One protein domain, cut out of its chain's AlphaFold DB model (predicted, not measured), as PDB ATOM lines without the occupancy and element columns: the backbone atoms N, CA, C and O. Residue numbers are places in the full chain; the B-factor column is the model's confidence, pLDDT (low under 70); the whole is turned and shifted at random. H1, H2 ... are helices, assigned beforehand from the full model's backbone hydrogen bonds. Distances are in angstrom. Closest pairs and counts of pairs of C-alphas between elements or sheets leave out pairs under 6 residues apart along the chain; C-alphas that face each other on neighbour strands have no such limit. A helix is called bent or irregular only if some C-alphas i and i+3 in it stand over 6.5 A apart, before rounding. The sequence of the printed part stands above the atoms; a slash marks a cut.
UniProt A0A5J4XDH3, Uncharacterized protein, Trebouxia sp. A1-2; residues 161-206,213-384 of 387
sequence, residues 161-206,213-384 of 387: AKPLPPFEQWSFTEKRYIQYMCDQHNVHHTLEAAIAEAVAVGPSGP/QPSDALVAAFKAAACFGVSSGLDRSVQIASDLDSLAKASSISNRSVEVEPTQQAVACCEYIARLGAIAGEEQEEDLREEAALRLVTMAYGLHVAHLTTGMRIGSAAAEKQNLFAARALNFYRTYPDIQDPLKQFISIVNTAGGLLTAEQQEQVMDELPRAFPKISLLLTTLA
ATOM      1  N   ALA A 161      39.662 119.499 159.193       78.19
ATOM      2  CA  ALA A 161      40.794 119.925 158.391       78.19
ATOM      3  C   ALA A 161      40.334 120.480 157.039       78.19
ATOM      4  O   ALA A 161      39.328 120.067 156.462       78.19
ATOM      5  N   LYS A 162      41.094 121.457 156.538       83.69
ATOM      6  CA  LYS A 162      40.910 121.970 155.181       83.69
ATOM      7  C   LYS A 162      41.188 120.843 154.180       83.69
ATOM      8  O   LYS A 162      42.128 120.083 154.428       83.69
ATOM      9  N   PRO A 163      40.454 120.793 153.049       85.81
ATOM     10  CA  PRO A 163      40.735 119.841 151.985       85.81
ATOM     11  C   PRO A 163      42.212 119.912 151.612       85.81
ATOM     12  O   PRO A 163      42.779 121.008 151.531       85.81
ATOM     13  N   LEU A 164      42.828 118.748 151.396       86.00
ATOM     14  CA  LEU A 164      44.224 118.706 150.996       86.00
ATOM     15  C   LEU A 164      44.447 119.544 149.736       86.00
ATOM     16  O   LEU A 164      43.684 119.417 148.770       86.00
ATOM     17  N   PRO A 165      45.487 120.391 149.726       92.06
ATOM     18  CA  PRO A 165      45.805 121.158 148.543       92.06
ATOM     19  C   PRO A 165      46.251 120.221 147.407       92.06
ATOM     20  O   PRO A 165      46.785 119.134 147.675       92.06
ATOM     21  N   PRO A 166      46.086 120.640 146.137       93.06
ATOM     22  CA  PRO A 166      46.700 119.959 145.002       93.06
ATOM     23  C   PRO A 166      48.199 119.744 145.238       93.06
ATOM     24  O   PRO A 166      48.859 120.590 145.846       93.06
ATOM     25  N   PHE A 167      48.743 118.628 144.752       93.44
ATOM     26  CA  PHE A 167      50.136 118.232 144.999       93.44
ATOM     27  C   PHE A 167      51.151 119.323 144.624       93.44
ATOM     28  O   PHE A 167      52.161 119.518 145.296       93.44
ATOM     29  N   GLU A 168      50.864 120.091 143.577       94.50
ATOM     30  CA  GLU A 168      51.705 121.182 143.082       94.50
ATOM     31  C   GLU A 168      51.922 122.267 144.156       94.50
ATOM     32  O   GLU A 168      52.988 122.886 144.220       94.50
ATOM     33  N   GLN A 169      50.933 122.439 145.039       95.25
ATOM     34  CA  GLN A 169      50.917 123.413 146.130       95.25
ATOM     35  C   GLN A 169      51.467 122.863 147.453       95.25
ATOM     36  O   GLN A 169      51.516 123.609 148.429       95.25
ATOM     37  N   TRP A 170      51.876 121.591 147.512       95.69
ATOM     38  CA  TRP A 170      52.452 121.016 148.729       95.69
ATOM     39  C   TRP A 170      53.741 121.740 149.138       95.69
ATOM     40  O   TRP A 170      54.544 122.183 148.298       95.69
ATOM     41  N   SER A 171      53.938 121.840 150.451       95.62
ATOM     42  CA  SER A 171      55.032 122.556 151.090       95.62
ATOM     43  C   SER A 171      56.221 121.628 151.276       95.62
ATOM     44  O   SER A 171      56.254 120.779 152.164       95.62
ATOM     45  N   PHE A 172      57.238 121.850 150.454       96.25
ATOM     46  CA  PHE A 172      58.533 121.189 150.565       96.25
ATOM     47  C   PHE A 172      59.544 122.104 151.251       96.25
ATOM     48  O   PHE A 172      60.691 122.127 150.843       96.25
ATOM     49  N   THR A 173      59.137 122.909 152.238       95.06
ATOM     50  CA  THR A 173      60.110 123.685 153.028       95.06
ATOM     51  C   THR A 173      61.104 122.745 153.705       95.06
ATOM     52  O   THR A 173      60.737 121.635 154.090       95.06
ATOM     53  N   GLU A 174      62.342 123.202 153.901       93.94
ATOM     54  CA  GLU A 174      63.433 122.398 154.469       93.94
ATOM     55  C   GLU A 174      63.015 121.679 155.755       93.94
ATOM     56  O   GLU A 174      63.115 120.458 155.856       93.94
ATOM     57  N   LYS A 175      62.405 122.415 156.690       94.12
ATOM     58  CA  LYS A 175      61.878 121.863 157.944       94.12
ATOM     59  C   LYS A 175      60.865 120.732 157.721       94.12
ATOM     60  O   LYS A 175      60.943 119.704 158.388       94.12
ATOM     61  N   ARG A 176      59.896 120.918 156.818       95.44
ATOM     62  CA  ARG A 176      58.846 119.915 156.560       95.44
ATOM     63  C   ARG A 176      59.391 118.702 155.828       95.44
ATOM     64  O   ARG A 176      58.986 117.587 156.134       95.44
ATOM     65  N   TYR A 177      60.317 118.908 154.899       96.69
ATOM     66  CA  TYR A 177      60.946 117.806 154.191       96.69
ATOM     67  C   TYR A 177      61.816 116.956 155.124       96.69
ATOM     68  O   TYR A 177      61.707 115.734 155.102       96.69
ATOM     69  N   ILE A 178      62.592 117.583 156.018       95.94
ATOM     70  CA  ILE A 178      63.343 116.865 157.059       95.94
ATOM     71  C   ILE A 178      62.389 116.097 157.985       95.94
ATOM     72  O   ILE A 178      62.643 114.929 158.263       95.94
ATOM     73  N   GLN A 179      61.275 116.703 158.421       96.62
ATOM     74  CA  GLN A 179      60.262 115.997 159.221       96.62
ATOM     75  C   GLN A 179      59.686 114.787 158.480       96.62
ATOM     76  O   GLN A 179      59.614 113.708 159.055       96.62
ATOM     77  N   TYR A 180      59.329 114.938 157.204       97.56
ATOM     78  CA  TYR A 180      58.847 113.829 156.382       97.56
ATOM     79  C   TYR A 180      59.885 112.703 156.295       97.56
ATOM     80  O   TYR A 180      59.546 111.546 156.517       97.56
ATOM     81  N   MET A 181      61.156 113.024 156.043       97.94
ATOM     82  CA  MET A 181      62.229 112.026 155.997       97.94
ATOM     83  C   MET A 181      62.455 111.358 157.362       97.94
ATOM     84  O   MET A 181      62.711 110.158 157.412       97.94
ATOM     85  N   CYS A 182      62.317 112.096 158.470       97.31
ATOM     86  CA  CYS A 182      62.368 111.534 159.822       97.31
ATOM     87  C   CYS A 182      61.220 110.539 160.057       97.31
ATOM     88  O   CYS A 182      61.460 109.412 160.492       97.31
ATOM     89  N   ASP A 183      59.990 110.911 159.706       97.75
ATOM     90  CA  ASP A 183      58.815 110.045 159.833       97.75
ATOM     91  C   ASP A 183      58.979 108.767 158.986       97.75
ATOM     92  O   ASP A 183      58.798 107.660 159.493       97.75
ATOM     93  N   GLN A 184      59.412 108.904 157.725       98.06
ATOM     94  CA  GLN A 184      59.687 107.772 156.829       98.06
ATOM     95  C   GLN A 184      60.792 106.861 157.375       98.06
ATOM     96  O   GLN A 184      60.628 105.642 157.376       98.06
ATOM     97  N   HIS A 185      61.896 107.429 157.875       97.94
ATOM     98  CA  HIS A 185      62.988 106.657 158.471       97.94
ATOM     99  C   HIS A 185      62.477 105.763 159.600       97.94
ATOM    100  O   HIS A 185      62.766 104.569 159.616       97.94
ATOM    101  N   ASN A 186      61.723 106.340 160.541       97.75
ATOM    102  CA  ASN A 186      61.251 105.609 161.712       97.75
ATOM    103  C   ASN A 186      60.300 104.481 161.313       97.75
ATOM    104  O   ASN A 186      60.487 103.353 161.757       97.75
ATOM    105  N   VAL A 187      59.346 104.748 160.421       98.12
ATOM    106  CA  VAL A 187      58.378 103.733 159.983       98.12
ATOM    107  C   VAL A 187      59.055 102.597 159.212       98.12
ATOM    108  O   VAL A 187      58.807 101.432 159.519       98.12
ATOM    109  N   HIS A 188      59.953 102.904 158.268       98.38
ATOM    110  CA  HIS A 188      60.710 101.877 157.543       98.38
ATOM    111  C   HIS A 188      61.610 101.067 158.481       98.38
ATOM    112  O   HIS A 188      61.590  99.842 158.436       98.38
ATOM    113  N   HIS A 189      62.337 101.730 159.383       97.88
ATOM    114  CA  HIS A 189      63.185 101.047 160.357       97.88
ATOM    115  C   HIS A 189      62.382 100.100 161.260       97.88
ATOM    116  O   HIS A 189      62.811  98.975 161.517       97.88
ATOM    117  N   THR A 190      61.209 100.533 161.737       98.25
ATOM    118  CA  THR A 190      60.337  99.694 162.565       98.25
ATOM    119  C   THR A 190      59.771  98.509 161.784       98.25
ATOM    120  O   THR A 190      59.735  97.411 162.331       98.25
ATOM    121  N   LEU A 191      59.379  98.695 160.519       98.50
ATOM    122  CA  LEU A 191      58.929  97.599 159.654       98.50
ATOM    123  C   LEU A 191      60.029  96.557 159.441       98.50
ATOM    124  O   LEU A 191      59.794  95.372 159.663       98.50
ATOM    125  N   GLU A 192      61.223  96.998 159.051       98.19
ATOM    126  CA  GLU A 192      62.377  96.125 158.810       98.19
ATOM    127  C   GLU A 192      62.729  95.318 160.072       98.19
ATOM    128  O   GLU A 192      62.955  94.107 160.007       98.19
ATOM    129  N   ALA A 193      62.698  95.961 161.246       97.50
ATOM    130  CA  ALA A 193      62.920  95.294 162.526       97.50
ATOM    131  C   ALA A 193      61.813  94.285 162.880       97.50
ATOM    132  O   ALA A 193      62.132  93.178 163.311       97.50
ATOM    133  N   ALA A 194      60.540  94.639 162.680       97.62
ATOM    134  CA  ALA A 194      59.403  93.767 162.976       97.62
ATOM    135  C   ALA A 194      59.380  92.517 162.081       97.62
ATOM    136  O   ALA A 194      59.099  91.420 162.562       97.62
ATOM    137  N   ILE A 195      59.735  92.654 160.798       97.69
ATOM    138  CA  ILE A 195      59.889  91.512 159.885       97.69
ATOM    139  C   ILE A 195      61.053  90.627 160.341       97.69
ATOM    140  O   ILE A 195      60.901  89.410 160.414       97.69
ATOM    141  N   ALA A 196      62.206  91.213 160.680       96.31
ATOM    142  CA  ALA A 196      63.354  90.444 161.156       96.31
ATOM    143  C   ALA A 196      63.040  89.654 162.440       96.31
ATOM    144  O   ALA A 196      63.447  88.501 162.561       96.31
ATOM    145  N   GLU A 197      62.293  90.251 163.372       94.94
ATOM    146  CA  GLU A 197      61.830  89.602 164.603       94.94
ATOM    147  C   GLU A 197      60.871  88.439 164.315       94.94
ATOM    148  O   GLU A 197      61.116  87.320 164.772       94.94
ATOM    149  N   ALA A 198      59.852  88.663 163.479       93.81
ATOM    150  CA  ALA A 198      58.908  87.626 163.065       93.81
ATOM    151  C   ALA A 198      59.614  86.434 162.390       93.81
ATOM    152  O   ALA A 198      59.293  85.277 162.657       93.81
ATOM    153  N   VAL A 199      60.612  86.698 161.541       93.06
ATOM    154  CA  VAL A 199      61.365  85.654 160.826       93.06
ATOM    155  C   VAL A 199      62.335  84.906 161.745       93.06
ATOM    156  O   VAL A 199      62.516  83.698 161.581       93.06
ATOM    157  N   ALA A 200      62.945  85.581 162.724       92.38
ATOM    158  CA  ALA A 200      63.906  84.966 163.642       92.38
ATOM    159  C   ALA A 200      63.280  83.873 164.528       92.38
ATOM    160  O   ALA A 200      63.954  82.897 164.856       92.38
ATOM    161  N   VAL A 201      62.000  84.020 164.880       85.38
ATOM    162  CA  VAL A 201      61.237  83.056 165.701       85.38
ATOM    163  C   VAL A 201      60.405  82.099 164.838       85.38
ATOM    164  O   VAL A 201      59.548  81.361 165.329       85.38
ATOM    165  N   GLY A 202      60.649  82.094 163.528       76.62
ATOM    166  CA  GLY A 202      59.950  81.220 162.604       76.62
ATOM    167  C   GLY A 202      60.080  79.724 162.958       76.62
ATOM    168  O   GLY A 202      60.903  79.334 163.790       76.62
ATOM    169  N   PRO A 203      59.318  78.857 162.267       66.88
ATOM    170  CA  PRO A 203      59.152  77.414 162.532       66.88
ATOM    171  C   PRO A 203      60.424  76.572 162.727       66.88
ATOM    172  O   PRO A 203      60.349  75.414 163.122       66.88
ATOM    173  N   SER A 204      61.588  77.108 162.369       66.62
ATOM    174  CA  SER A 204      62.884  76.426 162.383       66.62
ATOM    175  C   SER A 204      63.776  76.831 163.563       66.62
ATOM    176  O   SER A 204      64.963  76.507 163.565       66.62
ATOM    177  N   GLY A 205      63.242  77.560 164.549       69.62
ATOM    178  CA  GLY A 205      63.991  77.983 165.728       69.62
ATOM    179  C   GLY A 205      64.544  76.789 166.533       69.62
ATOM    180  O   GLY A 205      63.797  75.859 166.830       69.62
ATOM    181  N   PRO A 206      65.826  76.805 166.950       66.75
ATOM    182  CA  PRO A 206      66.494  75.676 167.617       66.75
ATOM    183  C   PRO A 206      65.985  75.360 169.038       66.75
ATOM    184  O   PRO A 206      66.507  74.453 169.681       66.75
ATOM    185  N   GLN A 213      54.399  70.866 166.275       87.25
ATOM    186  CA  GLN A 213      54.728  71.350 164.936       87.25
ATOM    187  C   GLN A 213      53.783  72.502 164.581       87.25
ATOM    188  O   GLN A 213      52.572  72.317 164.717       87.25
ATOM    189  N   PRO A 214      54.302  73.652 164.117       91.38
ATOM    190  CA  PRO A 214      53.458  74.764 163.710       91.38
ATOM    191  C   PRO A 214      52.606  74.379 162.503       91.38
ATOM    192  O   PRO A 214      53.060  73.632 161.630       91.38
ATOM    193  N   SER A 215      51.392  74.921 162.431       93.88
ATOM    194  CA  SER A 215      50.515  74.735 161.275       93.88
ATOM    195  C   SER A 215      51.149  75.218 159.960       93.88
ATOM    196  O   SER A 215      51.908  76.192 159.912       93.88
ATOM    197  N   ASP A 216      50.801  74.555 158.851       95.19
ATOM    198  CA  ASP A 216      51.278  74.934 157.511       95.19
ATOM    199  C   ASP A 216      50.886  76.376 157.141       95.19
ATOM    200  O   ASP A 216      51.648  77.073 156.466       95.19
ATOM    201  N   ALA A 217      49.722  76.837 157.612       96.00
ATOM    202  CA  ALA A 217      49.230  78.197 157.410       96.00
ATOM    203  C   ALA A 217      50.149  79.232 158.079       96.00
ATOM    204  O   ALA A 217      50.620  80.164 157.417       96.00
ATOM    205  N   LEU A 218      50.512  79.016 159.345       95.00
ATOM    206  CA  LEU A 218      51.453  79.874 160.059       95.00
ATOM    207  C   LEU A 218      52.832  79.898 159.377       95.00
ATOM    208  O   LEU A 218      53.423  80.963 159.172       95.00
ATOM    209  N   VAL A 219      53.339  78.730 158.967       95.44
ATOM    210  CA  VAL A 219      54.611  78.607 158.232       95.44
ATOM    211  C   VAL A 219      54.571  79.413 156.928       95.44
ATOM    212  O   VAL A 219      55.546  80.097 156.597       95.44
ATOM    213  N   ALA A 220      53.467  79.342 156.180       96.62
ATOM    214  CA  ALA A 220      53.260  80.099 154.949       96.62
ATOM    215  C   ALA A 220      53.279  81.616 155.190       96.62
ATOM    216  O   ALA A 220      53.996  82.330 154.484       96.62
ATOM    217  N   ALA A 221      52.577  82.100 156.221       96.69
ATOM    218  CA  ALA A 221      52.525  83.520 156.567       96.69
ATOM    219  C   ALA A 221      53.915  84.084 156.920       96.69
ATOM    220  O   ALA A 221      54.312  85.130 156.398       96.69
ATOM    221  N   PHE A 222      54.712  83.364 157.721       96.38
ATOM    222  CA  PHE A 222      56.088  83.774 158.030       96.38
ATOM    223  C   PHE A 222      56.995  83.787 156.800       96.38
ATOM    224  O   PHE A 222      57.788  84.715 156.631       96.38
ATOM    225  N   LYS A 223      56.885  82.786 155.918       96.75
ATOM    226  CA  LYS A 223      57.656  82.763 154.665       96.75
ATOM    227  C   LYS A 223      57.277  83.930 153.754       96.75
ATOM    228  O   LYS A 223      58.169  84.538 153.168       96.75
ATOM    229  N   ALA A 224      55.990  84.269 153.666       97.44
ATOM    230  CA  ALA A 224      55.519  85.418 152.902       97.44
ATOM    231  C   ALA A 224      56.053  86.745 153.472       97.44
ATOM    232  O   ALA A 224      56.532  87.584 152.711       97.44
ATOM    233  N   ALA A 225      56.053  86.918 154.799       97.31
ATOM    234  CA  ALA A 225      56.667  88.079 155.451       97.31
ATOM    235  C   ALA A 225      58.181  88.150 155.186       97.31
ATOM    236  O   ALA A 225      58.709  89.216 154.865       97.31
ATOM    237  N   ALA A 226      58.876  87.007 155.227       97.19
ATOM    238  CA  ALA A 226      60.308  86.918 154.956       97.19
ATOM    239  C   ALA A 226      60.696  87.365 153.537       97.19
ATOM    240  O   ALA A 226      61.822  87.821 153.336       97.19
ATOM    241  N   CYS A 227      59.784  87.295 152.557       98.00
ATOM    242  CA  CYS A 227      60.030  87.812 151.208       98.00
ATOM    243  C   CYS A 227      60.322  89.325 151.186       98.00
ATOM    244  O   CYS A 227      60.960  89.800 150.248       98.00
ATOM    245  N   PHE A 228      59.890  90.066 152.213       97.94
ATOM    246  CA  PHE A 228      60.152  91.498 152.390       97.94
ATOM    247  C   PHE A 228      61.328  91.794 153.334       97.94
ATOM    248  O   PHE A 228      61.563  92.951 153.659       97.94
ATOM    249  N   GLY A 229      62.063  90.778 153.797       96.31
ATOM    250  CA  GLY A 229      63.231  90.977 154.659       96.31
ATOM    251  C   GLY A 229      64.443  91.551 153.917       96.31
ATOM    252  O   GLY A 229      64.394  91.821 152.718       96.31
ATOM    253  N   VAL A 230      65.578  91.646 154.615       95.69
ATOM    254  CA  VAL A 230      66.838  92.246 154.119       95.69
ATOM    255  C   VAL A 230      67.296  91.684 152.766       95.69
ATOM    256  O   VAL A 230      67.820  92.410 151.921       95.69
ATOM    257  N   SER A 231      67.076  90.389 152.521       95.56
ATOM    258  CA  SER A 231      67.440  89.718 151.265       95.56
ATOM    259  C   SER A 231      66.656  90.215 150.046       95.56
ATOM    260  O   SER A 231      67.067  89.961 148.916       95.56
ATOM    261  N   SER A 232      65.551  90.933 150.255       96.56
ATOM    262  CA  SER A 232      64.775  91.571 149.194       96.56
ATOM    263  C   SER A 232      65.524  92.720 148.512       96.56
ATOM    264  O   SER A 232      65.191  93.065 147.378       96.56
ATOM    265  N   GLY A 233      66.483  93.333 149.224       97.00
ATOM    266  CA  GLY A 233      67.173  94.570 148.854       97.00
ATOM    267  C   GLY A 233      66.267  95.811 148.813       97.00
ATOM    268  O   GLY A 233      66.699  96.875 148.363       97.00
ATOM    269  N   LEU A 234      65.015  95.711 149.276       97.19
ATOM    270  CA  LEU A 234      64.051  96.816 149.273       97.19
ATOM    271  C   LEU A 234      64.060  97.658 150.554       97.19
ATOM    272  O   LEU A 234      63.454  98.729 150.531       97.19
ATOM    273  N   ASP A 235      64.782  97.256 151.600       97.56
ATOM    274  CA  ASP A 235      64.978  98.029 152.839       97.56
ATOM    275  C   ASP A 235      65.442  99.457 152.546       97.56
ATOM    276  O   ASP A 235      66.311  99.673 151.700       97.56
ATOM    277  N   ARG A 236      64.861 100.438 153.239       97.94
ATOM    278  CA  ARG A 236      65.088 101.869 152.980       97.94
ATOM    279  C   ARG A 236      65.671 102.619 154.168       97.94
ATOM    280  O   ARG A 236      66.209 103.707 153.956       97.94
ATOM    281  N   SER A 237      65.581 102.098 155.396       97.75
ATOM    282  CA  SER A 237      65.946 102.865 156.598       97.75
ATOM    283  C   SER A 237      67.376 103.417 156.537       97.75
ATOM    284  O   SER A 237      67.601 104.594 156.826       97.75
ATOM    285  N   VAL A 238      68.332 102.622 156.048       97.06
ATOM    286  CA  VAL A 238      69.740 103.020 155.889       97.06
ATOM    287  C   VAL A 238      69.902 104.171 154.891       97.06
ATOM    288  O   VAL A 238      70.605 105.143 155.175       97.06
ATOM    289  N   GLN A 239      69.247 104.100 153.730       97.81
ATOM    290  CA  GLN A 239      69.325 105.154 152.716       97.81
ATOM    291  C   GLN A 239      68.647 106.444 153.188       97.81
ATOM    292  O   GLN A 239      69.174 107.527 152.931       97.81
ATOM    293  N   ILE A 240      67.534 106.348 153.924       97.88
ATOM    294  CA  ILE A 240      66.865 107.518 154.511       97.88
ATOM    295  C   ILE A 240      67.759 108.166 155.578       97.88
ATOM    296  O   ILE A 240      67.916 109.385 155.584       97.88
ATOM    297  N   ALA A 241      68.396 107.372 156.447       96.75
ATOM    298  CA  ALA A 241      69.336 107.881 157.448       96.75
ATOM    299  C   ALA A 241      70.532 108.602 156.801       96.75
ATOM    300  O   ALA A 241      70.929 109.674 157.258       96.75
ATOM    301  N   SER A 242      71.068 108.050 155.706       96.62
ATOM    302  CA  SER A 242      72.125 108.704 154.927       96.62
ATOM    303  C   SER A 242      71.664 110.034 154.326       96.62
ATOM    304  O   SER A 242      72.429 110.996 154.327       96.62
ATOM    305  N   ASP A 243      70.435 110.111 153.812       97.31
ATOM    306  CA  ASP A 243      69.891 111.353 153.259       97.31
ATOM    307  C   ASP A 243      69.640 112.406 154.345       97.31
ATOM    308  O   ASP A 243      69.906 113.584 154.118       97.31
ATOM    309  N   LEU A 244      69.187 111.999 155.535       95.62
ATOM    310  CA  LEU A 244      69.031 112.888 156.690       95.62
ATOM    311  C   LEU A 244      70.371 113.495 157.137       95.62
ATOM    312  O   LEU A 244      70.432 114.693 157.412       95.62
ATOM    313  N   ASP A 245      71.449 112.709 157.161       94.19
ATOM    314  CA  ASP A 245      72.805 113.203 157.453       94.19
ATOM    315  C   ASP A 245      73.303 114.187 156.377       94.19
ATOM    316  O   ASP A 245      73.786 115.280 156.692       94.19
ATOM    317  N   SER A 246      73.116 113.847 155.099       94.94
ATOM    318  CA  SER A 246      73.403 114.729 153.962       94.94
ATOM    319  C   SER A 246      72.645 116.063 154.045       94.94
ATOM    320  O   SER A 246      73.238 117.131 153.871       94.94
ATOM    321  N   LEU A 247      71.345 116.023 154.361       93.81
ATOM    322  CA  LEU A 247      70.511 117.212 154.551       93.81
ATOM    323  C   LEU A 247      71.008 118.068 155.711       93.81
ATOM    324  O   LEU A 247      71.122 119.279 155.562       93.81
ATOM    325  N   ALA A 248      71.346 117.457 156.846       91.56
ATOM    326  CA  ALA A 248      71.825 118.198 158.005       91.56
ATOM    327  C   ALA A 248      73.153 118.924 157.724       91.56
ATOM    328  O   ALA A 248      73.342 120.057 158.166       91.56
ATOM    329  N   LYS A 249      74.047 118.313 156.934       91.56
ATOM    330  CA  LYS A 249      75.305 118.935 156.482       91.56
ATOM    331  C   LYS A 249      75.082 120.087 155.503       91.56
ATOM    332  O   LYS A 249      75.812 121.074 155.554       91.56
ATOM    333  N   ALA A 250      74.102 119.956 154.611       92.38
ATOM    334  CA  ALA A 250      73.760 120.975 153.620       92.38
ATOM    335  C   ALA A 250      72.831 122.074 154.166       92.38
ATOM    336  O   ALA A 250      72.602 123.074 153.484       92.38
ATOM    337  N   SER A 251      72.282 121.879 155.368       88.69
ATOM    338  CA  SER A 251      71.202 122.693 155.906       88.69
ATOM    339  C   SER A 251      71.589 124.160 156.051       88.69
ATOM    340  O   SER A 251      72.617 124.506 156.633       88.69
ATOM    341  N   SER A 252      70.708 125.048 155.594       81.88
ATOM    342  CA  SER A 252      70.863 126.494 155.798       81.88
ATOM    343  C   SER A 252      70.572 126.916 157.249       81.88
ATOM    344  O   SER A 252      70.979 127.989 157.697       81.88
ATOM    345  N   ILE A 253      69.920 126.033 158.011       77.06
ATOM    346  CA  ILE A 253      69.513 126.209 159.412       77.06
ATOM    347  C   ILE A 253      70.693 125.910 160.379       77.06
ATOM    348  O   ILE A 253      70.599 126.142 161.585       77.06
ATOM    349  N   SER A 254      71.841 125.471 159.841       59.25
ATOM    350  CA  SER A 254      73.004 124.823 160.488       59.25
ATOM    351  C   SER A 254      73.748 125.582 161.611       59.25
ATOM    352  O   SER A 254      74.695 125.060 162.192       59.25
ATOM    353  N   ASN A 255      73.281 126.746 162.073       63.19
ATOM    354  CA  ASN A 255      73.770 127.277 163.356       63.19
ATOM    355  C   ASN A 255      73.123 126.602 164.580       63.19
ATOM    356  O   ASN A 255      73.580 126.807 165.706       63.19
ATOM    357  N   ARG A 256      72.073 125.788 164.398       63.75
ATOM    358  CA  ARG A 256      71.490 124.954 165.457       63.75
ATOM    359  C   ARG A 256      71.229 123.548 164.934       63.75
ATOM    360  O   ARG A 256      70.615 123.384 163.887       63.75
ATOM    361  N   SER A 257      71.674 122.544 165.689       67.69
ATOM    362  CA  SER A 257      71.290 121.147 165.467       67.69
ATOM    363  C   SER A 257      69.763 121.057 165.444       67.69
ATOM    364  O   SER A 257      69.104 121.432 166.416       67.69
ATOM    365  N   VAL A 258      69.198 120.639 164.310       71.06
ATOM    366  CA  VAL A 258      67.756 120.435 164.170       71.06
ATOM    367  C   VAL A 258      67.449 119.029 164.688       71.06
ATOM    368  O   VAL A 258      67.561 118.051 163.956       71.06
ATOM    369  N   GLU A 259      67.119 118.919 165.974       80.38
ATOM    370  CA  GLU A 259      66.568 117.686 166.552       80.38
ATOM    371  C   GLU A 259      65.090 117.616 166.139       80.38
ATOM    372  O   GLU A 259      64.285 118.469 166.519       80.38
ATOM    373  N   VAL A 260      64.758 116.658 165.270       88.06
ATOM    374  CA  VAL A 260      63.396 116.451 164.767       88.06
ATOM    375  C   VAL A 260      62.874 115.138 165.320       88.06
ATOM    376  O   VAL A 260      63.325 114.070 164.913       88.06
ATOM    377  N   GLU A 261      61.925 115.228 166.245       93.88
ATOM    378  CA  GLU A 261      61.190 114.064 166.735       93.88
ATOM    379  C   GLU A 261      60.155 113.607 165.695       93.88
ATOM    380  O   GLU A 261      59.626 114.447 164.957       93.88
ATOM    381  N   PRO A 262      59.831 112.304 165.621       96.25
ATOM    382  CA  PRO A 262      58.769 111.815 164.750       96.25
ATOM    383  C   PRO A 262      57.420 112.455 165.096       96.25
ATOM    384  O   PRO A 262      57.127 112.748 166.259       96.25
ATOM    385  N   THR A 263      56.568 112.651 164.093       95.88
ATOM    386  CA  THR A 263      55.191 113.108 164.327       95.88
ATOM    387  C   THR A 263      54.376 112.064 165.097       95.88
ATOM    388  O   THR A 263      54.686 110.874 165.079       95.88
ATOM    389  N   GLN A 264      53.284 112.482 165.748       95.06
ATOM    390  CA  GLN A 264      52.376 111.553 166.442       95.06
ATOM    391  C   GLN A 264      51.830 110.467 165.501       95.06
ATOM    392  O   GLN A 264      51.670 109.319 165.905       95.06
ATOM    393  N   GLN A 265      51.593 110.817 164.234       94.38
ATOM    394  CA  GLN A 265      51.156 109.890 163.193       94.38
ATOM    395  C   GLN A 265      52.223 108.823 162.910       94.38
ATOM    396  O   GLN A 265      51.897 107.638 162.830       94.38
ATOM    397  N   ALA A 266      53.493 109.226 162.799       96.38
ATOM    398  CA  ALA A 266      54.606 108.297 162.627       96.38
ATOM    399  C   ALA A 266      54.788 107.395 163.854       96.38
ATOM    400  O   ALA A 266      54.914 106.184 163.692       96.38
ATOM    401  N   VAL A 267      54.714 107.954 165.069       96.75
ATOM    402  CA  VAL A 267      54.790 107.184 166.325       96.75
ATOM    403  C   VAL A 267      53.697 106.118 166.384       96.75
ATOM    404  O   VAL A 267      54.017 104.951 166.580       96.75
ATOM    405  N   ALA A 268      52.436 106.478 166.135       94.94
ATOM    406  CA  ALA A 268      51.326 105.523 166.156       94.94
ATOM    407  C   ALA A 268      51.480 104.416 165.093       94.94
ATOM    408  O   ALA A 268      51.159 103.252 165.341       94.94
ATOM    409  N   CYS A 269      52.000 104.756 163.907       96.88
ATOM    410  CA  CYS A 269      52.303 103.775 162.865       96.88
ATOM    411  C   CYS A 269      53.417 102.811 163.311       96.88
ATOM    412  O   CYS A 269      53.257 101.594 163.205       96.88
ATOM    413  N   CYS A 270      54.510 103.336 163.876       97.25
ATOM    414  CA  CYS A 270      55.596 102.538 164.445       97.25
ATOM    415  C   CYS A 270      55.108 101.624 165.577       97.25
ATOM    416  O   CYS A 270      55.440 100.444 165.578       97.25
ATOM    417  N   GLU A 271      54.303 102.123 166.517       96.62
ATOM    418  CA  GLU A 271      53.754 101.321 167.621       96.62
ATOM    419  C   GLU A 271      52.893 100.162 167.113       96.62
ATOM    420  O   GLU A 271      53.038  99.032 167.581       96.62
ATOM    421  N   TYR A 272      52.047 100.412 166.109       97.38
ATOM    422  CA  TYR A 272      51.258  99.366 165.466       97.38
ATOM    423  C   TYR A 272      52.153  98.299 164.817       97.38
ATOM    424  O   TYR A 272      51.988  97.116 165.105       97.38
ATOM    425  N   ILE A 273      53.134  98.700 164.002       98.12
ATOM    426  CA  ILE A 273      54.052  97.766 163.326       98.12
ATOM    427  C   ILE A 273      54.883  96.968 164.342       98.12
ATOM    428  O   ILE A 273      55.000  95.751 164.220       98.12
ATOM    429  N   ALA A 274      55.427  97.632 165.363       97.25
ATOM    430  CA  ALA A 274      56.207  96.987 166.416       97.25
ATOM    431  C   ALA A 274      55.366  95.963 167.186       97.25
ATOM    432  O   ALA A 274      55.838  94.863 167.460       97.25
ATOM    433  N   ARG A 275      54.101  96.287 167.484       96.81
ATOM    434  CA  ARG A 275      53.169  95.354 168.120       96.81
ATOM    435  C   ARG A 275      52.917  94.118 167.256       96.81
ATOM    436  O   ARG A 275      52.856  93.024 167.803       96.81
ATOM    437  N   LEU A 276      52.779  94.269 165.935       97.31
ATOM    438  CA  LEU A 276      52.647  93.117 165.036       97.31
ATOM    439  C   LEU A 276      53.906  92.237 165.059       97.31
ATOM    440  O   LEU A 276      53.784  91.020 165.155       97.31
ATOM    441  N   GLY A 277      55.097  92.848 165.028       96.69
ATOM    442  CA  GLY A 277      56.375  92.139 165.161       96.69
ATOM    443  C   GLY A 277      56.471  91.334 166.457       96.69
ATOM    444  O   GLY A 277      56.773  90.145 166.412       96.69
ATOM    445  N   ALA A 278      56.117  91.954 167.588       95.62
ATOM    446  CA  ALA A 278      56.107  91.302 168.895       95.62
ATOM    447  C   ALA A 278      55.109  90.132 168.956       95.62
ATOM    448  O   ALA A 278      55.485  89.034 169.348       95.62
ATOM    449  N   ILE A 279      53.861  90.320 168.501       95.75
ATOM    450  CA  ILE A 279      52.860  89.237 168.480       95.75
ATOM    451  C   ILE A 279      53.345  88.070 167.613       95.75
ATOM    452  O   ILE A 279      53.231  86.922 168.026       95.75
ATOM    453  N   ALA A 280      53.913  88.345 166.436       95.06
ATOM    454  CA  ALA A 280      54.428  87.307 165.549       95.06
ATOM    455  C   ALA A 280      55.649  86.569 166.152       95.06
ATOM    456  O   ALA A 280      55.797  85.353 165.973       95.06
ATOM    457  N   GLY A 281      56.507  87.291 166.879       91.62
ATOM    458  CA  GLY A 281      57.733  86.780 167.497       91.62
ATOM    459  C   GLY A 281      57.567  86.107 168.867       91.62
ATOM    460  O   GLY A 281      58.473  85.405 169.300       91.62
ATOM    461  N   GLU A 282      56.450  86.288 169.566       89.62
ATOM    462  CA  GLU A 282      56.228  85.714 170.901       89.62
ATOM    463  C   GLU A 282      55.563  84.322 170.865       89.62
ATOM    464  O   GLU A 282      54.948  83.921 169.875       89.62
ATOM    465  N   GLU A 283      55.650  83.582 171.980       83.12
ATOM    466  CA  GLU A 283      54.901  82.336 172.227       83.12
ATOM    467  C   GLU A 283      53.414  82.640 172.505       83.12
ATOM    468  O   GLU A 283      52.903  82.448 173.607       83.12
ATOM    469  N   GLN A 284      52.730  83.184 171.500       85.19
ATOM    470  CA  GLN A 284      51.288  83.440 171.500       85.19
ATOM    471  C   GLN A 284      50.534  82.308 170.780       85.19
ATOM    472  O   GLN A 284      51.143  81.426 170.170       85.19
ATOM    473  N   GLU A 285      49.198  82.342 170.829       92.19
ATOM    474  CA  GLU A 285      48.335  81.435 170.056       92.19
ATOM    475  C   GLU A 285      48.665  81.507 168.553       92.19
ATOM    476  O   GLU A 285      48.853  82.600 168.016       92.19
ATOM    477  N   GLU A 286      48.738  80.354 167.872       93.81
ATOM    478  CA  GLU A 286      49.160  80.280 166.460       93.81
ATOM    479  C   GLU A 286      48.349  81.207 165.550       93.81
ATOM    480  O   GLU A 286      48.944  81.942 164.764       93.81
ATOM    481  N   ASP A 287      47.026  81.250 165.721       95.44
ATOM    482  CA  ASP A 287      46.124  82.091 164.926       95.44
ATOM    483  C   ASP A 287      46.469  83.588 165.051       95.44
ATOM    484  O   ASP A 287      46.472  84.322 164.062       95.44
ATOM    485  N   LEU A 288      46.824  84.051 166.258       95.75
ATOM    486  CA  LEU A 288      47.221  85.447 166.493       95.75
ATOM    487  C   LEU A 288      48.561  85.770 165.830       95.75
ATOM    488  O   LEU A 288      48.757  86.874 165.314       95.75
ATOM    489  N   ARG A 289      49.491  84.811 165.850       95.44
ATOM    490  CA  ARG A 289      50.801  84.949 165.206       95.44
ATOM    491  C   ARG A 289      50.661  84.980 163.689       95.44
ATOM    492  O   ARG A 289      51.297  85.811 163.041       95.44
ATOM    493  N   GLU A 290      49.813  84.113 163.142       96.25
ATOM    494  CA  GLU A 290      49.485  84.076 161.719       96.25
ATOM    495  C   GLU A 290      48.886  85.414 161.282       96.25
ATOM    496  O   GLU A 290      49.413  86.060 160.373       96.25
ATOM    497  N   GLU A 291      47.849  85.882 161.979       97.56
ATOM    498  CA  GLU A 291      47.196  87.152 161.676       97.56
ATOM    499  C   GLU A 291      48.190  88.326 161.736       97.56
ATOM    500  O   GLU A 291      48.213  89.182 160.846       97.56
ATOM    501  N   ALA A 292      49.060  88.365 162.750       97.38
ATOM    502  CA  ALA A 292      50.089  89.394 162.860       97.38
ATOM    503  C   ALA A 292      51.085  89.359 161.687       97.38
ATOM    504  O   ALA A 292      51.418  90.414 161.140       97.38
ATOM    505  N   ALA A 293      51.514  88.171 161.251       97.38
ATOM    506  CA  ALA A 293      52.400  88.007 160.100       97.38
ATOM    507  C   ALA A 293      51.739  88.462 158.784       97.38
ATOM    508  O   ALA A 293      52.363  89.177 157.996       97.38
ATOM    509  N   LEU A 294      50.461  88.142 158.560       98.25
ATOM    510  CA  LEU A 294      49.709  88.601 157.381       98.25
ATOM    511  C   LEU A 294      49.516  90.127 157.378       98.25
ATOM    512  O   LEU A 294      49.638  90.791 156.340       98.25
ATOM    513  N   ARG A 295      49.292  90.728 158.551       98.44
ATOM    514  CA  ARG A 295      49.245  92.191 158.697       98.44
ATOM    515  C   ARG A 295      50.608  92.839 158.434       98.44
ATOM    516  O   ARG A 295      50.654  93.895 157.803       98.44
ATOM    517  N   LEU A 296      51.721  92.206 158.822       98.38
ATOM    518  CA  LEU A 296      53.070  92.663 158.451       98.38
ATOM    519  C   LEU A 296      53.293  92.623 156.934       98.38
ATOM    520  O   LEU A 296      53.799  93.598 156.382       98.38
ATOM    521  N   VAL A 297      52.858  91.556 156.250       98.50
ATOM    522  CA  VAL A 297      52.881  91.477 154.774       98.50
ATOM    523  C   VAL A 297      52.112  92.650 154.159       98.50
ATOM    524  O   VAL A 297      52.606  93.306 153.240       98.50
ATOM    525  N   THR A 298      50.935  92.968 154.704       98.44
ATOM    526  CA  THR A 298      50.110  94.094 154.242       98.44
ATOM    527  C   THR A 298      50.817  95.439 154.430       98.44
ATOM    528  O   THR A 298      50.852  96.257 153.506       98.44
ATOM    529  N   MET A 299      51.420  95.675 155.601       98.31
ATOM    530  CA  MET A 299      52.173  96.903 155.886       98.31
ATOM    531  C   MET A 299      53.407  97.043 154.988       98.31
ATOM    532  O   MET A 299      53.665  98.136 154.480       98.31
ATOM    533  N   ALA A 300      54.131  95.946 154.743       98.44
ATOM    534  CA  ALA A 300      55.278  95.929 153.843       98.44
ATOM    535  C   ALA A 300      54.871  96.263 152.405       98.44
ATOM    536  O   ALA A 300      55.443  97.169 151.793       98.44
ATOM    537  N   TYR A 301      53.827  95.605 151.888       98.50
ATOM    538  CA  TYR A 301      53.259  95.924 150.580       98.50
ATOM    539  C   TYR A 301      52.874  97.406 150.482       98.50
ATOM    540  O   TYR A 301      53.308  98.089 149.553       98.50
ATOM    541  N   GLY A 302      52.113  97.913 151.457       97.38
ATOM    542  CA  GLY A 302      51.622  99.288 151.471       97.38
ATOM    543  C   GLY A 302      52.742 100.333 151.482       97.38
ATOM    544  O   GLY A 302      52.700 101.287 150.704       97.38
ATOM    545  N   LEU A 303      53.760 100.158 152.330       97.75
ATOM    546  CA  LEU A 303      54.879 101.101 152.429       97.75
ATOM    547  C   LEU A 303      55.735 101.102 151.161       97.75
ATOM    548  O   LEU A 303      56.035 102.169 150.620       97.75
ATOM    549  N   HIS A 304      56.079  99.924 150.634       98.19
ATOM    550  CA  HIS A 304      56.890  99.834 149.422       98.19
ATOM    551  C   HIS A 304      56.142 100.321 148.180       98.19
ATOM    552  O   HIS A 304      56.724 101.069 147.392       98.19
ATOM    553  N   VAL A 305      54.856  99.982 148.003       97.06
ATOM    554  CA  VAL A 305      54.092 100.481 146.849       97.06
ATOM    555  C   VAL A 305      53.897 101.994 146.932       97.06
ATOM    556  O   VAL A 305      54.058 102.677 145.919       97.06
ATOM    557  N   ALA A 306      53.633 102.547 148.122       96.19
ATOM    558  CA  ALA A 306      53.527 103.991 148.313       96.19
ATOM    559  C   ALA A 306      54.847 104.699 147.974       96.19
ATOM    560  O   ALA A 306      54.834 105.709 147.266       96.19
ATOM    561  N   HIS A 307      55.983 104.146 148.409       97.31
ATOM    562  CA  HIS A 307      57.309 104.673 148.095       97.31
ATOM    563  C   HIS A 307      57.624 104.621 146.589       97.31
ATOM    564  O   HIS A 307      57.949 105.648 145.990       97.31
ATOM    565  N   LEU A 308      57.474 103.452 145.958       96.31
ATOM    566  CA  LEU A 308      57.825 103.222 144.550       96.31
ATOM    567  C   LEU A 308      56.898 103.938 143.557       96.31
ATOM    568  O   LEU A 308      57.221 104.035 142.376       96.31
ATOM    569  N   THR A 309      55.761 104.462 144.023       94.12
ATOM    570  CA  THR A 309      54.816 105.232 143.206       94.12
ATOM    571  C   THR A 309      54.807 106.708 143.613       94.12
ATOM    572  O   THR A 309      55.499 107.541 143.024       94.12
ATOM    573  N   THR A 310      54.050 107.054 144.652       93.25
ATOM    574  CA  THR A 310      53.866 108.428 145.131       93.25
ATOM    575  C   THR A 310      55.162 109.000 145.701       93.25
ATOM    576  O   THR A 310      55.469 110.170 145.467       93.25
ATOM    577  N   GLY A 311      55.965 108.175 146.379       95.50
ATOM    578  CA  GLY A 311      57.275 108.563 146.897       95.50
ATOM    579  C   GLY A 311      58.216 109.055 145.798       95.50
ATOM    580  O   GLY A 311      58.867 110.076 145.986       95.50
ATOM    581  N   MET A 312      58.215 108.439 144.612       94.38
ATOM    582  CA  MET A 312      59.026 108.905 143.477       94.38
ATOM    583  C   MET A 312      58.622 110.308 143.004       94.38
ATOM    584  O   MET A 312      59.482 111.148 142.724       94.38
ATOM    585  N   ARG A 313      57.315 110.607 142.982       95.81
ATOM    586  CA  ARG A 313      56.799 111.949 142.659       95.81
ATOM    587  C   ARG A 313      57.192 112.975 143.730       95.81
ATOM    588  O   ARG A 313      57.605 114.082 143.387       95.81
ATOM    589  N   ILE A 314      57.103 112.599 145.009       96.69
ATOM    590  CA  ILE A 314      57.560 113.411 146.152       96.69
ATOM    591  C   ILE A 314      59.059 113.698 146.038       96.69
ATOM    592  O   ILE A 314      59.458 114.857 146.134       96.69
ATOM    593  N   GLY A 315      59.875 112.677 145.771       96.62
ATOM    594  CA  GLY A 315      61.322 112.804 145.620       96.62
ATOM    595  C   GLY A 315      61.713 113.734 144.476       96.62
ATOM    596  O   GLY A 315      62.594 114.571 144.654       96.62
ATOM    597  N   SER A 316      61.019 113.663 143.333       95.69
ATOM    598  CA  SER A 316      61.236 114.589 142.210       95.69
ATOM    599  C   SER A 316      60.935 116.040 142.598       95.69
ATOM    600  O   SER A 316      61.779 116.915 142.413       95.69
ATOM    601  N   ALA A 317      59.765 116.297 143.192       96.06
ATOM    602  CA  ALA A 317      59.371 117.645 143.603       96.06
ATOM    603  C   ALA A 317      60.288 118.212 144.700       96.06
ATOM    604  O   ALA A 317      60.644 119.391 144.676       96.06
ATOM    605  N   ALA A 318      60.703 117.372 145.651       96.25
ATOM    606  CA  ALA A 318      61.646 117.751 146.692       96.25
ATOM    607  C   ALA A 318      63.036 118.042 146.111       96.25
ATOM    608  O   ALA A 318      63.668 119.011 146.521       96.25
ATOM    609  N   ALA A 319      63.498 117.266 145.125       95.56
ATOM    610  CA  ALA A 319      64.793 117.478 144.482       95.56
ATOM    611  C   ALA A 319      64.908 118.870 143.850       95.56
ATOM    612  O   ALA A 319      65.932 119.531 144.025       95.56
ATOM    613  N   GLU A 320      63.847 119.317 143.178       92.81
ATOM    614  CA  GLU A 320      63.749 120.653 142.587       92.81
ATOM    615  C   GLU A 320      63.661 121.745 143.660       92.81
ATOM    616  O   GLU A 320      64.403 122.724 143.619       92.81
ATOM    617  N   LYS A 321      62.773 121.572 144.647       94.50
ATOM    618  CA  LYS A 321      62.471 122.610 145.643       94.50
ATOM    619  C   LYS A 321      63.530 122.741 146.743       94.50
ATOM    620  O   LYS A 321      63.603 123.802 147.355       94.50
ATOM    621  N   GLN A 322      64.301 121.691 147.033       93.38
ATOM    622  CA  GLN A 322      65.248 121.609 148.163       93.38
ATOM    623  C   GLN A 322      66.699 121.362 147.741       93.38
ATOM    624  O   GLN A 322      67.554 121.105 148.584       93.38
ATOM    625  N   ASN A 323      66.996 121.440 146.440       91.56
ATOM    626  CA  ASN A 323      68.342 121.256 145.894       91.56
ATOM    627  C   ASN A 323      69.022 119.948 146.367       91.56
ATOM    628  O   ASN A 323      70.219 119.909 146.666       91.56
ATOM    629  N   LEU A 324      68.248 118.854 146.436       93.50
ATOM    630  CA  LEU A 324      68.701 117.582 147.025       93.50
ATOM    631  C   LEU A 324      69.890 116.958 146.286       93.50
ATOM    632  O   LEU A 324      70.664 116.208 146.879       93.50
ATOM    633  N   PHE A 325      70.058 117.274 144.999       93.75
ATOM    634  CA  PHE A 325      71.218 116.850 144.217       93.75
ATOM    635  C   PHE A 325      72.520 117.426 144.774       93.75
ATOM    636  O   PHE A 325      73.479 116.680 144.970       93.75
ATOM    637  N   ALA A 326      72.551 118.731 145.064       94.38
ATOM    638  CA  ALA A 326      73.724 119.377 145.643       94.38
ATOM    639  C   ALA A 326      73.994 118.864 147.064       94.38
ATOM    640  O   ALA A 326      75.146 118.630 147.425       94.38
ATOM    641  N   ALA A 327      72.928 118.612 147.832       94.62
ATOM    642  CA  ALA A 327      73.017 118.028 149.167       94.62
ATOM    643  C   ALA A 327      73.418 116.541 149.166       94.62
ATOM    644  O   ALA A 327      73.779 116.026 150.215       94.62
ATOM    645  N   ARG A 328      73.369 115.840 148.020       96.88
ATOM    646  CA  ARG A 328      73.530 114.374 147.924       96.88
ATOM    647  C   ARG A 328      72.547 113.616 148.835       96.88
ATOM    648  O   ARG A 328      72.926 112.656 149.503       96.88
ATOM    649  N   ALA A 329      71.291 114.065 148.852       96.94
ATOM    650  CA  ALA A 329      70.213 113.548 149.700       96.94
ATOM    651  C   ALA A 329      69.079 112.915 148.866       96.94
ATOM    652  O   ALA A 329      67.916 113.312 148.956       96.94
ATOM    653  N   LEU A 330      69.445 111.992 147.972       97.12
ATOM    654  CA  LEU A 330      68.526 111.293 147.061       97.12
ATOM    655  C   LEU A 330      68.660 109.762 147.128       97.12
ATOM    656  O   LEU A 330      68.107 109.068 146.273       97.12
ATOM    657  N   ASN A 331      69.395 109.227 148.105       97.75
ATOM    658  CA  ASN A 331      69.616 107.791 148.233       97.75
ATOM    659  C   ASN A 331      68.312 107.033 148.468       97.75
ATOM    660  O   ASN A 331      68.135 105.963 147.891       97.75
ATOM    661  N   PHE A 332      67.380 107.599 149.240       97.94
ATOM    662  CA  PHE A 332      66.077 106.998 149.516       97.94
ATOM    663  C   PHE A 332      65.323 106.640 148.231       97.94
ATOM    664  O   PHE A 332      64.730 105.572 148.155       97.94
ATOM    665  N   TYR A 333      65.397 107.487 147.201       97.38
ATOM    666  CA  TYR A 333      64.647 107.302 145.952       97.38
ATOM    667  C   TYR A 333      65.432 106.592 144.844       97.38
ATOM    668  O   TYR A 333      64.847 106.238 143.824       97.38
ATOM    669  N   ARG A 334      66.758 106.455 144.971       95.75
ATOM    670  CA  ARG A 334      67.623 106.042 143.846       95.75
ATOM    671  C   ARG A 334      68.560 104.891 144.148       95.75
ATOM    672  O   ARG A 334      68.953 104.185 143.225       95.75
ATOM    673  N   THR A 335      68.952 104.722 145.402       96.75
ATOM    674  CA  THR A 335      70.028 103.803 145.761       96.75
ATOM    675  C   THR A 335      69.434 102.496 146.260       96.75
ATOM    676  O   THR A 335      69.034 102.383 147.416       96.75
ATOM    677  N   TYR A 336      69.407 101.491 145.392       96.62
ATOM    678  CA  TYR A 336      69.018 100.127 145.735       96.62
ATOM    679  C   TYR A 336      70.239  99.217 145.564       96.62
ATOM    680  O   TYR A 336      70.684  99.034 144.429       96.62
ATOM    681  N   PRO A 337      70.834  98.697 146.656       91.75
ATOM    682  CA  PRO A 337      71.958  97.773 146.548       91.75
ATOM    683  C   PRO A 337      71.563  96.564 145.699       91.75
ATOM    684  O   PRO A 337      70.522  95.961 145.941       91.75
ATOM    685  N   ASP A 338      72.367  96.254 144.684       93.38
ATOM    686  CA  ASP A 338      72.231  95.062 143.834       93.38
ATOM    687  C   ASP A 338      70.920  94.935 143.026       93.38
ATOM    688  O   ASP A 338      70.696  93.922 142.365       93.38
ATOM    689  N   ILE A 339      70.076  95.976 142.993       97.00
ATOM    690  CA  ILE A 339      68.815  95.984 142.240       97.00
ATOM    691  C   ILE A 339      68.851  97.061 141.160       97.00
ATOM    692  O   ILE A 339      68.979  98.251 141.439       97.00
ATOM    693  N   GLN A 340      68.670  96.640 139.909       95.00
ATOM    694  CA  GLN A 340      68.570  97.561 138.771       95.00
ATOM    695  C   GLN A 340      67.168  98.159 138.611       95.00
ATOM    696  O   GLN A 340      67.034  99.340 138.304       95.00
ATOM    697  N   ASP A 341      66.129  97.344 138.809       95.50
ATOM    698  CA  ASP A 341      64.725  97.737 138.661       95.50
ATOM    699  C   ASP A 341      63.954  97.395 139.949       95.50
ATOM    700  O   ASP A 341      63.509  96.253 140.125       95.50
ATOM    701  N   PRO A 342      63.820  98.357 140.881       96.62
ATOM    702  CA  PRO A 342      63.195  98.111 142.175       96.62
ATOM    703  C   PRO A 342      61.694  97.839 142.077       96.62
ATOM    704  O   PRO A 342      61.166  97.085 142.892       96.62
ATOM    705  N   LEU A 343      61.005  98.376 141.064       95.88
ATOM    706  CA  LEU A 343      59.583  98.102 140.864       95.88
ATOM    707  C   LEU A 343      59.371  96.663 140.393       95.88
ATOM    708  O   LEU A 343      58.525  95.954 140.936       95.88
ATOM    709  N   LYS A 344      60.170  96.198 139.427       96.31
ATOM    710  CA  LYS A 344      60.122  94.801 138.980       96.31
ATOM    711  C   LYS A 344      60.479  93.833 140.110       96.31
ATOM    712  O   LYS A 344      59.798  92.819 140.269       96.31
ATOM    713  N   GLN A 345      61.505  94.154 140.902       97.62
ATOM    714  CA  GLN A 345      61.884  93.364 142.075       97.62
ATOM    715  C   GLN A 345      60.733  93.294 143.089       97.62
ATOM    716  O   GLN A 345      60.372  92.204 143.530       97.62
ATOM    717  N   PHE A 346      60.098  94.428 143.393       98.06
ATOM    718  CA  PHE A 346      58.931  94.491 144.272       98.06
ATOM    719  C   PHE A 346      57.760  93.637 143.774       98.06
ATOM    720  O   PHE A 346      57.228  92.836 144.539       98.06
ATOM    721  N   ILE A 347      57.393  93.726 142.492       97.62
ATOM    722  CA  ILE A 347      56.323  92.897 141.906       97.62
ATOM    723  C   ILE A 347      56.651  91.403 142.047       97.62
ATOM    724  O   ILE A 347      55.787  90.606 142.415       97.62
ATOM    725  N   SER A 348      57.904  91.019 141.785       98.12
ATOM    726  CA  SER A 348      58.371  89.637 141.940       98.12
ATOM    727  C   SER A 348      58.246  89.148 143.387       98.12
ATOM    728  O   SER A 348      57.753  88.044 143.620       98.12
ATOM    729  N   ILE A 349      58.649  89.972 144.358       98.25
ATOM    730  CA  ILE A 349      58.529  89.684 145.795       98.25
ATOM    731  C   ILE A 349      57.066  89.495 146.192       98.25
ATOM    732  O   ILE A 349      56.738  88.487 146.811       98.25
ATOM    733  N   VAL A 350      56.178  90.408 145.790       98.31
ATOM    734  CA  VAL A 350      54.746  90.338 146.120       98.31
ATOM    735  C   VAL A 350      54.112  89.078 145.535       98.31
ATOM    736  O   VAL A 350      53.392  88.373 146.234       98.31
ATOM    737  N   ASN A 351      54.409  88.742 144.278       98.31
ATOM    738  CA  ASN A 351      53.895  87.519 143.659       98.31
ATOM    739  C   ASN A 351      54.447  86.253 144.326       98.31
ATOM    740  O   ASN A 351      53.707  85.285 144.491       98.31
ATOM    741  N   THR A 352      55.716  86.265 144.742       98.25
ATOM    742  CA  THR A 352      56.328  85.151 145.482       98.25
ATOM    743  C   THR A 352      55.667  84.979 146.846       98.25
ATOM    744  O   THR A 352      55.262  83.871 147.182       98.25
ATOM    745  N   ALA A 353      55.488  86.071 147.597       98.06
ATOM    746  CA  ALA A 353      54.784  86.069 148.875       98.06
ATOM    747  C   ALA A 353      53.351  85.541 148.712       98.06
ATOM    748  O   ALA A 353      52.954  84.624 149.419       98.06
ATOM    749  N   GLY A 354      52.608  86.038 147.720       98.00
ATOM    750  CA  GLY A 354      51.255  85.566 147.421       98.00
ATOM    751  C   GLY A 354      51.190  84.082 147.068       98.00
ATOM    752  O   GLY A 354      50.302  83.387 147.544       98.00
ATOM    753  N   GLY A 355      52.151  83.574 146.291       97.38
ATOM    754  CA  GLY A 355      52.232  82.154 145.934       97.38
ATOM    755  C   GLY A 355      52.539  81.217 147.109       97.38
ATOM    756  O   GLY A 355      52.332  80.013 146.983       97.38
ATOM    757  N   LEU A 356      53.028  81.750 148.234       97.56
ATOM    758  CA  LEU A 356      53.227  80.998 149.476       97.56
ATOM    759  C   LEU A 356      51.955  80.932 150.329       97.56
ATOM    760  O   LEU A 356      51.809  79.986 151.097       97.56
ATOM    761  N   LEU A 357      51.065  81.919 150.206       97.75
ATOM    762  CA  LEU A 357      49.846  82.051 151.002       97.75
ATOM    763  C   LEU A 357      48.702  81.191 150.453       97.75
ATOM    764  O   LEU A 357      48.561  81.007 149.241       97.75
ATOM    765  N   THR A 358      47.826  80.722 151.343       96.44
ATOM    766  CA  THR A 358      46.544  80.128 150.939       96.44
ATOM    767  C   THR A 358      45.603  81.197 150.367       96.44
ATOM    768  O   THR A 358      45.784  82.392 150.597       96.44
ATOM    769  N   ALA A 359      44.556  80.790 149.638       95.88
ATOM    770  CA  ALA A 359      43.561  81.735 149.114       95.88
ATOM    771  C   ALA A 359      42.862  82.537 150.230       95.88
ATOM    772  O   ALA A 359      42.594  83.723 150.063       95.88
ATOM    773  N   GLU A 360      42.620  81.908 151.383       96.25
ATOM    774  CA  GLU A 360      42.051  82.571 152.560       96.25
ATOM    775  C   GLU A 360      43.008  83.627 153.126       96.25
ATOM    776  O   GLU A 360      42.605  84.760 153.367       96.25
ATOM    777  N   GLN A 361      44.295  83.300 153.250       97.62
ATOM    778  CA  GLN A 361      45.314  84.247 153.705       97.62
ATOM    779  C   GLN A 361      45.509  85.413 152.726       97.62
ATOM    780  O   GLN A 361      45.686  86.556 153.149       97.62
ATOM    781  N   GLN A 362      45.451  85.152 151.416       97.88
ATOM    782  CA  GLN A 362      45.472  86.202 150.393       97.88
ATOM    783  C   GLN A 362      44.298  87.175 150.566       97.88
ATOM    784  O   GLN A 362      44.505  88.388 150.500       97.88
ATOM    785  N   GLU A 363      43.087  86.668 150.827       96.56
ATOM    786  CA  GLU A 363      41.912  87.506 151.100       96.56
ATOM    787  C   GLU A 363      42.084  88.313 152.393       96.56
ATOM    788  O   GLU A 363      41.832  89.515 152.393       96.56
ATOM    789  N   GLN A 364      42.626  87.717 153.461       97.06
ATOM    790  CA  GLN A 364      42.918  88.440 154.707       97.06
ATOM    791  C   GLN A 364      43.897  89.610 154.495       97.06
ATOM    792  O   GLN A 364      43.680  90.702 155.024       97.06
ATOM    793  N   VAL A 365      44.946  89.420 153.686       97.88
ATOM    794  CA  VAL A 365      45.873  90.505 153.307       97.88
ATOM    795  C   VAL A 365      45.139  91.602 152.522       97.88
ATOM    796  O   VAL A 365      45.345  92.791 152.772       97.88
ATOM    797  N   MET A 366      44.250  91.233 151.592       96.94
ATOM    798  CA  MET A 366      43.443  92.194 150.827       96.94
ATOM    799  C   MET A 366      42.444  92.971 151.699       96.94
ATOM    800  O   MET A 366      42.217  94.162 151.457       96.94
ATOM    801  N   ASP A 367      41.869  92.330 152.715       95.88
ATOM    802  CA  ASP A 367      40.928  92.936 153.660       95.88
ATOM    803  C   ASP A 367      41.603  93.824 154.711       95.88
ATOM    804  O   ASP A 367      40.965  94.721 155.270       95.88
ATOM    805  N   GLU A 368      42.906  93.655 154.935       96.81
ATOM    806  CA  GLU A 368      43.686  94.532 155.810       96.81
ATOM    807  C   GLU A 368      44.086  95.857 155.133       96.81
ATOM    808  O   GLU A 368      44.285  96.867 155.816       96.81
ATOM    809  N   LEU A 369      44.147  95.916 153.796       95.75
ATOM    810  CA  LEU A 369      44.492  97.135 153.043       95.75
ATOM    811  C   LEU A 369      43.751  98.411 153.500       95.75
ATOM    812  O   LEU A 369      44.434  99.416 153.739       95.75
ATOM    813  N   PRO A 370      42.410  98.434 153.671       94.19
ATOM    814  CA  PRO A 370      41.699  99.626 154.140       94.19
ATOM    815  C   PRO A 370      42.074 100.057 155.565       94.19
ATOM    816  O   PRO A 370      41.839 101.209 155.917       94.19
ATOM    817  N   ARG A 371      42.669  99.183 156.388       92.56
ATOM    818  CA  ARG A 371      43.158  99.519 157.738       92.56
ATOM    819  C   ARG A 371      44.612  99.994 157.730       92.56
ATOM    820  O   ARG A 371      44.969 100.870 158.531       92.56
ATOM    821  N   ALA A 372      45.431  99.449 156.831       93.94
ATOM    822  CA  ALA A 372      46.850  99.769 156.687       93.94
ATOM    823  C   ALA A 372      47.092 101.108 155.966       93.94
ATOM    824  O   ALA A 372      47.826 101.969 156.458       93.94
ATOM    825  N   PHE A 373      46.444 101.327 154.818       93.94
ATOM    826  CA  PHE A 373      46.710 102.491 153.965       93.94
ATOM    827  C   PHE A 373      46.435 103.847 154.620       93.94
ATOM    828  O   PHE A 373      47.261 104.744 154.446       93.94
ATOM    829  N   PRO A 374      45.364 104.033 155.414       91.44
ATOM    830  CA  PRO A 374      45.173 105.261 156.176       91.44
ATOM    831  C   PRO A 374      46.389 105.644 157.026       91.44
ATOM    832  O   PRO A 374      46.833 106.790 156.963       91.44
ATOM    833  N   LYS A 375      46.990 104.680 157.738       93.62
ATOM    834  CA  LYS A 375      48.168 104.899 158.597       93.62
ATOM    835  C   LYS A 375      49.380 105.349 157.782       93.62
ATOM    836  O   LYS A 375      50.062 106.292 158.164       93.62
ATOM    837  N   ILE A 376      49.595 104.723 156.624       95.00
ATOM    838  CA  ILE A 376      50.684 105.066 155.698       95.00
ATOM    839  C   ILE A 376      50.450 106.449 155.075       95.00
ATOM    840  O   ILE A 376      51.362 107.270 155.001       95.00
ATOM    841  N   SER A 377      49.214 106.743 154.669       92.88
ATOM    842  CA  SER A 377      48.841 108.009 154.030       92.88
ATOM    843  C   SER A 377      48.988 109.214 154.964       92.88
ATOM    844  O   SER A 377      49.340 110.303 154.511       92.88
ATOM    845  N   LEU A 378      48.783 109.017 156.273       92.62
ATOM    846  CA  LEU A 378      48.957 110.054 157.287       92.62
ATOM    847  C   LEU A 378      50.406 110.549 157.375       92.62
ATOM    848  O   LEU A 378      50.629 111.700 157.727       92.62
ATOM    849  N   LEU A 379      51.396 109.751 156.965       94.50
ATOM    850  CA  LEU A 379      52.796 110.192 156.909       94.50
ATOM    851  C   LEU A 379      53.019 111.303 155.867       94.50
ATOM    852  O   LEU A 379      54.003 112.040 155.927       94.50
ATOM    853  N   LEU A 380      52.102 111.448 154.903       94.56
ATOM    854  CA  LEU A 380      52.175 112.476 153.865       94.56
ATOM    855  C   LEU A 380      51.656 113.836 154.346       94.56
ATOM    856  O   LEU A 380      51.952 114.856 153.715       94.56
ATOM    857  N   THR A 381      50.914 113.893 155.460       92.88
ATOM    858  CA  THR A 381      50.291 115.144 155.921       92.88
ATOM    859  C   THR A 381      51.322 116.213 156.251       92.88
ATOM    860  O   THR A 381      51.056 117.392 156.056       92.88
ATOM    861  N   THR A 382      52.534 115.817 156.653       94.38
ATOM    862  CA  THR A 382      53.656 116.727 156.921       94.38
ATOM    863  C   THR A 382      53.983 117.639 155.727       94.38
ATOM    864  O   THR A 382      54.322 118.814 155.927       94.38
ATOM    865  N   LEU A 383      53.837 117.129 154.497       95.56
ATOM    866  CA  LEU A 383      54.088 117.860 153.247       95.56
ATOM    867  C   LEU A 383      52.824 118.512 152.667       95.56
ATOM    868  O   LEU A 383      52.917 119.511 151.953       95.56
ATOM    869  N   ALA A 384      51.643 117.979 152.979       92.69
ATOM    870  CA  ALA A 384      50.376 118.333 152.340       92.69
ATOM    871  C   ALA A 384      49.748 119.642 152.871       92.69
ATOM    872  O   ALA A 384      48.570 119.709 153.218       92.69
TER     873      ALA A 384
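What this domain is: This is residues 161 to 206 and 213 to 384 of the 387 residues of an uncharacterized protein of Trebouxia sp. A1-2 (UniProt A0A5J4XDH3). Five helices, H1, H2, H4, H5 and H8, run along the long axis as an up-and-down bundle, each against the one before it in the chain, with the long H5 in the middle. H3 packs on H1 and on the short H6 and H7, and the bent H9 packs on H5 and H4. The printed part has 218 residues, with nine named helices, H1 to H9, and no named strand: all helix. It is compact, with a radius of gyration of the C-alphas of 18.1 A, and spans 58 by 41 by 30 A.

Where its parts are: H1, residues 174 to 200, 38.5 A long, begins with C-alpha 174 at (63.433, 122.398, 154.469). H2 is residues 216 to 226, H3 237 to 250, and H4 264 to 281, 25.4 A. H5, residues 286 to 322, 48.0 A, has a kink of 47 degrees near residue 312. H6 is 324 to 327, H7 331 to 334, H8 342 to 356. H9, residues 359 to 378, assigned as one helix by its hydrogen bonds, is bent, C-alphas 367 and 370 being 6.8 A apart; its arms are H9a, residues 359 to 367, and H9b, residues 370 to 378, which ends with C-alpha 378 at (48.957, 110.054, 157.287).

How they stand to each other: H5 is the hub, touching six helices. H4 and H5 form a hairpin, closest C-alphas Ala 280 and Arg 289, 4.3 A. H1 touches H4 at a shallow tilt of 8 degrees, the same way. H8 touches H2 with residues 352 to 356 alone. H3 and H5 are apart. Every O i to N i+4 pair is within hydrogen-bond range in H1, H2, H3, H4, H8 and H9a, against 31 of 33 in H5 and 3 of 5 in H9b; H6 and H7 are too short for such pairs.

The domain as a whole: Residues 207 to 212 are not printed; C-alphas 206 and 213 are 12.8 A apart. The H3 to H4 link is long. Residues 203 to 206 and 254 to 257 are under 70 in pLDDT.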